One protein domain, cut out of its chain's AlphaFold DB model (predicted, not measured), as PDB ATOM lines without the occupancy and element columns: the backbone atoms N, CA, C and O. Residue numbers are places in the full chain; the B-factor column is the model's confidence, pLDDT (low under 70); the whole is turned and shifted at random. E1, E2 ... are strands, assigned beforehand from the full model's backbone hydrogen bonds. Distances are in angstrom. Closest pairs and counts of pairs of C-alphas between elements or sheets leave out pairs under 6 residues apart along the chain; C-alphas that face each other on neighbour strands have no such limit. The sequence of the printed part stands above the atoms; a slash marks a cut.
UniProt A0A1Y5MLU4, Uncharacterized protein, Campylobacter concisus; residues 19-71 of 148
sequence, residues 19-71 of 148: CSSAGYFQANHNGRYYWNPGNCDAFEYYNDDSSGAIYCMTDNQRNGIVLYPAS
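AT A GLANCE: This is residues 19 to 71 of the 148 residues of an uncharacterized protein of Campylobacter concisus (UniProt A0A1Y5MLU4). A three-stranded sheet, E3 E4 E5, has a separate two-stranded hairpin, E1 and E2, over one face, joined loosely near the end of E5. The 53 printed residues hold five named strands, E1 to E5 in chain order, and no named helix; both sheets are antiparallel. The class is all strand, with 24 residues in named elements, under half. The whole is compact, radius of gyration of the C-alphas 10.3 A, spanning 26 by 21 by 16 A.

HOW THE PARTS SIT: E3 (42 to 45), inner strand E4 (54 to 58) and E5 (61 to 67) form a meander, each strand the antiparallel neighbour of the one before. N 44 and O 55 are 2.9 A apart, N 56 and O 65 2.9 A. E1 (23 to 26) and E2 (33 to 36) form a hairpin, with N 25 and O 34 3.0 A apart. The closest C-alphas of E2 and E5, Tyr 34 and Leu 67, are 6.5 A apart. E1 and E4 are apart.

IN THESE COORDINATES: E1 begins at C-alpha 23 (102.816, 154.192, 88.260). E1 and E3 each span 10.2 A, E2 9.6 A, E4 13.2 A. E5 spans 15.3 A, ending at C-alpha 67 (97.439, 143.842, 90.997).

THE WHOLE: The C-alphas of Cys 19 and Asp 48, the two farthest apart, are 30.0 A apart. The printed part has no cut and no long link. Residues 19 to 20 have pLDDT under 70.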
ATOM      1  N   CYS A  19     106.837 152.074  76.603       59.09
ATOM      2  CA  CYS A  19     106.617 152.633  77.932       59.09
ATOM      3  C   CYS A  19     105.568 151.835  78.720       59.09
ATOM      4  O   CYS A  19     104.484 152.347  78.994       59.09
ATOM      5  N   SER A  20     105.884 150.618  79.165       63.38
ATOM      6  CA  SER A  20     105.201 150.073  80.344       63.38
ATOM      7  C   SER A  20     105.757 150.792  81.584       63.38
ATOM      8  O   SER A  20     106.643 150.286  82.275       63.38
ATOM      9  N   SER A  21     105.338 152.039  81.807       71.12
ATOM     10  CA  SER A  21     105.829 152.860  82.917       71.12
ATOM     11  C   SER A  21     105.208 152.412  84.236       71.12
ATOM     12  O   SER A  21     103.988 152.254  84.324       71.12
ATOM     13  N   ALA A  22     106.039 152.259  85.268       88.12
ATOM     14  CA  ALA A  22     105.552 152.061  86.624       88.12
ATOM     15  C   ALA A  22     104.772 153.299  87.097       88.12
ATOM     16  O   ALA A  22     105.181 154.432  86.829       88.12
ATOM     17  N   GLY A  23     103.657 153.096  87.791       89.94
ATOM     18  CA  GLY A  23     102.816 154.192  88.260       89.94
ATOM     19  C   GLY A  23     101.386 153.784  88.583       89.94
ATOM     20  O   GLY A  23     100.925 152.701  88.218       89.94
ATOM     21  N   TYR A  24     100.667 154.683  89.252       92.69
ATOM     22  CA  TYR A  24      99.234 154.520  89.459       92.69
ATOM     23  C   TYR A  24      98.457 154.777  88.171       92.69
ATOM     24  O   TYR A  24      98.726 155.739  87.451       92.69
ATOM     25  N   PHE A  25      97.447 153.949  87.925       91.50
ATOM     26  CA  PHE A  25      96.469 154.153  86.864       91.50
ATOM     27  C   PHE A  25      95.071 153.790  87.356       91.50
ATOM     28  O   PHE A  25      94.912 152.976  88.266       91.50
ATOM     29  N   GLN A  26      94.056 154.392  86.746       93.19
ATOM     30  CA  GLN A  26      92.663 154.060  87.011       93.19
ATOM     31  C   GLN A  26      92.185 153.025  85.992       93.19
ATOM     32  O   GLN A  26      92.314 153.231  84.784       93.19
ATOM     33  N   ALA A  27      91.634 151.906  86.458       91.12
ATOM     34  CA  ALA A  27      91.112 150.883  85.566       91.12
ATOM     35  C   ALA A  27      89.702 151.245  85.084       91.12
ATOM     36  O   ALA A  27      88.798 151.493  85.880       91.12
ATOM     37  N   ASN A  28      89.482 151.205  83.769       87.31
ATOM     38  CA  ASN A  28      88.200 151.594  83.172       87.31
ATOM     39  C   ASN A  28      87.024 150.686  83.569       87.31
ATOM     40  O   ASN A  28      85.890 151.149  83.608       87.31
ATOM     41  N   HIS A  29      87.270 149.404  83.857       86.81
ATOM     42  CA  HIS A  29      86.200 148.431  84.106       86.81
ATOM     43  C   HIS A  29      85.505 148.612  85.467       86.81
ATOM     44  O   HIS A  29      84.358 148.208  85.621       86.81
ATOM     45  N   ASN A  30      86.174 149.221  86.455       89.38
ATOM     46  CA  ASN A  30      85.621 149.410  87.803       89.38
ATOM     47  C   ASN A  30      85.938 150.773  88.448       89.38
ATOM     48  O   ASN A  30      85.508 151.029  89.573       89.38
ATOM     49  N   GLY A  31      86.701 151.636  87.773       89.75
ATOM     50  CA  GLY A  31      87.075 152.966  88.254       89.75
ATOM     51  C   GLY A  31      88.056 152.981  89.431       89.75
ATOM     52  O   GLY A  31      88.302 154.053  89.987       89.75
ATOM     53  N   ARG A  32      88.616 151.836  89.837       93.00
ATOM     54  CA  ARG A  32      89.573 151.748  90.948       93.00
ATOM     55  C   ARG A  32      90.990 152.044  90.466       93.00
ATOM     56  O   ARG A  32      91.321 151.826  89.301       93.00
ATOM     57  N   TYR A  33      91.820 152.548  91.371       94.88
ATOM     58  CA  TYR A  33      93.234 152.799  91.104       94.88
ATOM     59  C   TYR A  33      94.073 151.562  91.413       94.88
ATOM     60  O   TYR A  33      93.792 150.850  92.372       94.88
ATOM     61  N   TYR A  34      95.114 151.341  90.619       94.94
ATOM     62  CA  TYR A  34      96.055 150.231  90.748       94.94
ATOM     63  C   TYR A  34      97.475 150.747  90.574       94.94
ATOM     64  O   TYR A  34      97.708 151.651  89.772       94.94
ATOM     65  N   TRP A  35      98.424 150.150  91.290       93.75
ATOM     66  CA  TRP A  35      99.845 150.393  91.074       93.75
ATOM     67  C   TRP A  35     100.388 149.424  90.021       93.75
ATOM     68  O   TRP A  35     100.444 148.220  90.259       93.75
ATOM     69  N   ASN A  36     100.805 149.938  88.864       92.25
ATOM     70  CA  ASN A  36     101.555 149.165  87.881       92.25
ATOM     71  C   ASN A  36     103.043 149.154  88.280       92.25
ATOM     72  O   ASN A  36     103.648 150.227  88.320       92.25
ATOM     73  N   PRO A  37     103.668 147.992  88.540       89.62
ATOM     74  CA  PRO A  37     105.106 147.914  88.806       89.62
ATOM     75  C   PRO A  37     105.974 148.106  87.547       89.62
ATOM     76  O   PRO A  37     107.193 148.202  87.664       89.62
ATOM     77  N   GLY A  38     105.365 148.182  86.358       87.31
ATOM     78  CA  GLY A  38     106.043 148.169  85.063       87.31
ATOM     79  C   GLY A  38     106.029 146.776  84.423       87.31
ATOM     80  O   GLY A  38     105.649 145.793  85.056       87.31
ATOM     81  N   ASN A  39     106.437 146.696  83.154       83.94
ATOM     82  CA  ASN A  39     106.478 145.470  82.336       83.94
ATOM     83  C   ASN A  39     105.117 144.770  82.146       83.94
ATOM     84  O   ASN A  39     105.057 143.556  81.945       83.94
ATOM     85  N   CYS A  40     104.028 145.538  82.200       87.44
ATOM     86  CA  CYS A  40     102.685 145.095  81.832       87.44
ATOM     87  C   CYS A  40     102.277 145.752  80.516       87.44
ATOM     88  O   CYS A  40     102.110 146.973  80.475       87.44
ATOM     89  N   ASP A  41     102.097 144.944  79.472       87.25
ATOM     90  CA  ASP A  41     101.632 145.394  78.157       87.25
ATOM     91  C   ASP A  41     100.112 145.578  78.154       87.25
ATOM     92  O   ASP A  41      99.576 146.495  77.531       87.25
ATOM     93  N   ALA A  42      99.407 144.697  78.869       89.44
ATOM     94  CA  ALA A  42      97.960 144.727  79.012       89.44
ATOM     95  C   ALA A  42      97.512 144.184  80.378       89.44
ATOM     96  O   ALA A  42      98.303 143.634  81.147       89.44
ATOM     97  N   PHE A  43      96.218 144.338  80.665       91.56
ATOM     98  CA  PHE A  43      95.589 143.844  81.885       91.56
ATOM     99  C   PHE A  43      94.379 142.983  81.543       91.56
ATOM    100  O   PHE A  43      93.497 143.405  80.795       91.56
ATOM    101  N   GLU A  44      94.331 141.793  82.122       92.75
ATOM    102  CA  GLU A  44      93.182 140.898  82.068       92.75
ATOM    103  C   GLU A  44      92.420 140.970  83.396       92.75
ATOM    104  O   GLU A  44      93.023 141.065  84.466       92.75
ATOM    105  N   TYR A  45      91.092 140.938  83.351       91.75
ATOM    106  CA  TYR A  45      90.231 140.999  84.531       91.75
ATOM    107  C   TYR A  45      88.989 140.134  84.321       91.75
ATOM    108  O   TYR A  45      88.600 139.851  83.188       91.75
ATOM    109  N   TYR A  46      88.360 139.729  85.421       88.62
ATOM    110  CA  TYR A  46      87.143 138.924  85.404       88.62
ATOM    111  C   TYR A  46      86.013 139.682  86.091       88.62
ATOM    112  O   TYR A  46      86.188 140.188  87.196       88.62
ATOM    113  N   ASN A  47      84.844 139.740  85.451       81.00
ATOM    114  CA  ASN A  47      83.694 140.481  85.986       81.00
ATOM    115  C   ASN A  47      83.144 139.880  87.291       81.00
ATOM    116  O   ASN A  47      82.573 140.610  88.097       81.00
ATOM    117  N   ASP A  48      83.354 138.582  87.516       82.00
ATOM    118  CA  ASP A  48      82.860 137.863  88.697       82.00
ATOM    119  C   ASP A  48      83.868 137.858  89.864       82.00
ATOM    120  O   ASP A  48      83.606 137.275  90.919       82.00
ATOM    121  N   ASP A  49      85.031 138.500  89.702       80.25
ATOM    122  CA  ASP A  49      86.046 138.586  90.749       80.25
ATOM    123  C   ASP A  49      85.721 139.717  91.736       80.25
ATOM    124  O   ASP A  49      85.968 140.903  91.496       80.25
ATOM    125  N   SER A  50      85.185 139.336  92.895       81.94
ATOM    126  CA  SER A  50      84.824 140.263  93.973       81.94
ATOM    127  C   SER A  50      86.025 140.980  94.599       81.94
ATOM    128  O   SER A  50      85.851 142.043  95.203       81.94
ATOM    129  N   SER A  51      87.244 140.455  94.430       86.38
ATOM    130  CA  SER A  51      88.465 141.120  94.897       86.38
ATOM    131  C   SER A  51      88.824 142.340  94.040       86.38
ATOM    132  O   SER A  51      89.514 143.250  94.504       86.38
ATOM    133  N   GLY A  52      88.318 142.395  92.800       88.94
ATOM    134  CA  GLY A  52      88.705 143.398  91.814       88.94
ATOM    135  C   GLY A  52      90.173 143.284  91.403       88.94
ATOM    136  O   GLY A  52      90.769 144.297  91.040       88.94
ATOM    137  N   ALA A  53      90.782 142.103  91.514       93.44
ATOM    138  CA  ALA A  53      92.141 141.881  91.056       93.44
ATOM    139  C   ALA A  53      92.228 141.951  89.526       93.44
ATOM    140  O   ALA A  53      91.308 141.565  88.801       93.44
ATOM    141  N   ILE A  54      93.368 142.430  89.037       94.25
ATOM    142  CA  ILE A  54      93.704 142.422  87.614       94.25
ATOM    143  C   ILE A  54      95.038 141.716  87.402       94.25
ATOM    144  O   ILE A  54      95.941 141.785  88.236       94.25
ATOM    145  N   TYR A  55      95.160 141.034  86.275       93.75
ATOM    146  CA  TYR A  55      96.300 140.198  85.935       93.75
ATOM    147  C   TYR A  55      97.113 140.886  84.851       93.75
ATOM    148  O   TYR A  55      96.582 141.283  83.816       93.75
ATOM    149  N   CYS A  56      98.405 141.037  85.100       92.44
ATOM    150  CA  CYS A  56      99.324 141.631  84.149       92.44
ATOM    151  C   CYS A  56      99.627 140.655  83.004       92.44
ATOM    152  O   CYS A  56      99.898 139.468  83.223       92.44
ATOM    153  N   MET A  57      99.598 141.181  81.785       92.38
ATOM    154  CA  MET A  57      99.909 140.459  80.559       92.38
ATOM    155  C   MET A  57     101.189 141.026  79.943       92.38
ATOM    156  O   MET A  57     101.304 142.241  79.776       92.38
ATOM    157  N   THR A  58     102.109 140.143  79.567       90.31
ATOM    158  CA  THR A  58     103.323 140.447  78.795       90.31
ATOM    159  C   THR A  58     103.363 139.486  77.613       90.31
ATOM    160  O   THR A  58     103.106 138.296  77.800       90.31
ATOM    161  N   ASP A  59     103.605 139.976  76.396       89.19
ATOM    162  CA  ASP A  59     103.588 139.143  75.176       89.19
ATOM    163  C   ASP A  59     102.298 138.303  75.029       89.19
ATOM    164  O   ASP A  59     102.304 137.144  74.607       89.19
ATOM    165  N   ASN A  60     101.158 138.895  75.407       88.06
ATOM    166  CA  ASN A  60      99.836 138.262  75.387       88.06
ATOM    167  C   ASN A  60      99.706 137.010  76.288       88.06
ATOM    168  O   ASN A  60      98.808 136.188  76.091       88.06
ATOM    169  N   GLN A  61     100.573 136.870  77.296       91.06
ATOM    170  CA  GLN A  61     100.498 135.834  78.325       91.06
ATOM    171  C   GLN A  61     100.542 136.437  79.729       91.06
ATOM    172  O   GLN A  61     101.156 137.476  79.962       91.06
ATOM    173  N   ARG A  62      99.912 135.761  80.695       91.75
ATOM    174  CA  ARG A  62     100.001 136.151  82.106       91.75
ATOM    175  C   ARG A  62     101.431 135.979  82.585       91.75
ATOM    176  O   ARG A  62     101.951 134.867  82.579       91.75
ATOM    177  N   ASN A  63     102.027 137.052  83.084       89.81
ATOM    178  CA  ASN A  63     103.388 137.005  83.623       89.81
ATOM    179  C   ASN A  63     103.435 136.667  85.129       89.81
ATOM    180  O   ASN A  63     104.502 136.673  85.737       89.81
ATOM    181  N   GLY A  64     102.277 136.378  85.735       90.25
ATOM    182  CA  GLY A  64     102.141 136.016  87.149       90.25
ATOM    183  C   GLY A  64     101.978 137.198  88.106       90.25
ATOM    184  O   GLY A  64     101.721 136.975  89.288       90.25
ATOM    185  N   ILE A  65     102.070 138.442  87.628       92.88
ATOM    186  CA  ILE A  65     101.827 139.628  88.451       92.88
ATOM    187  C   ILE A  65     100.317 139.863  88.571       92.88
ATOM    188  O   ILE A  65      99.603 139.996  87.573       92.88
ATOM    189  N   VAL A  66      99.843 139.943  89.813       94.44
ATOM    190  CA  VAL A  66      98.455 140.262  90.162       94.44
ATOM    191  C   VAL A  66      98.438 141.604  90.876       94.44
ATOM    192  O   VAL A  66      99.177 141.804  91.840       94.44
ATOM    193  N   LEU A  67      97.606 142.525  90.400       93.94
ATOM    194  CA  LEU A  67      97.439 143.842  90.997       93.94
ATOM    195  C   LEU A  67      96.103 143.905  91.724       93.94
ATOM    196  O   LEU A  67      95.062 143.528  91.182       93.94
ATOM    197  N   TYR A  68      96.145 144.438  92.938       94.88
ATOM    198  CA  TYR A  68      94.965 144.690  93.752       94.88
ATOM    199  C   TYR A  68      94.621 146.180  93.740       94.88
ATOM    200  O   TYR A  68      95.511 147.010  93.524       94.88
ATOM    201  N   PRO A  69      93.343 146.533  93.961       95.25
ATOM    202  CA  PRO A  69      92.950 147.923  94.114       95.25
ATOM    203  C   PRO A  69      93.751 148.604  95.224       95.25
ATOM    204  O   PRO A  69      93.884 148.061  96.321       95.25
ATOM    205  N   ALA A  70      94.239 149.806  94.942       95.19
ATOM    206  CA  ALA A  70      94.890 150.657  95.922       95.19
ATOM    207  C   ALA A  70      93.915 151.027  97.048       95.19
ATOM    208  O   ALA A  70      92.715 151.229  96.826       95.19
ATOM    209  N   SER A  71      94.441 151.146  98.261       94.69
ATOM    210  CA  SER A  71      93.696 151.650  99.409       94.69
ATOM    211  C   SER A  71      93.329 153.128  99.234       94.69
ATOM    212  O   SER A  71      93.964 153.879  98.491       94.69
TER     213      SER A  71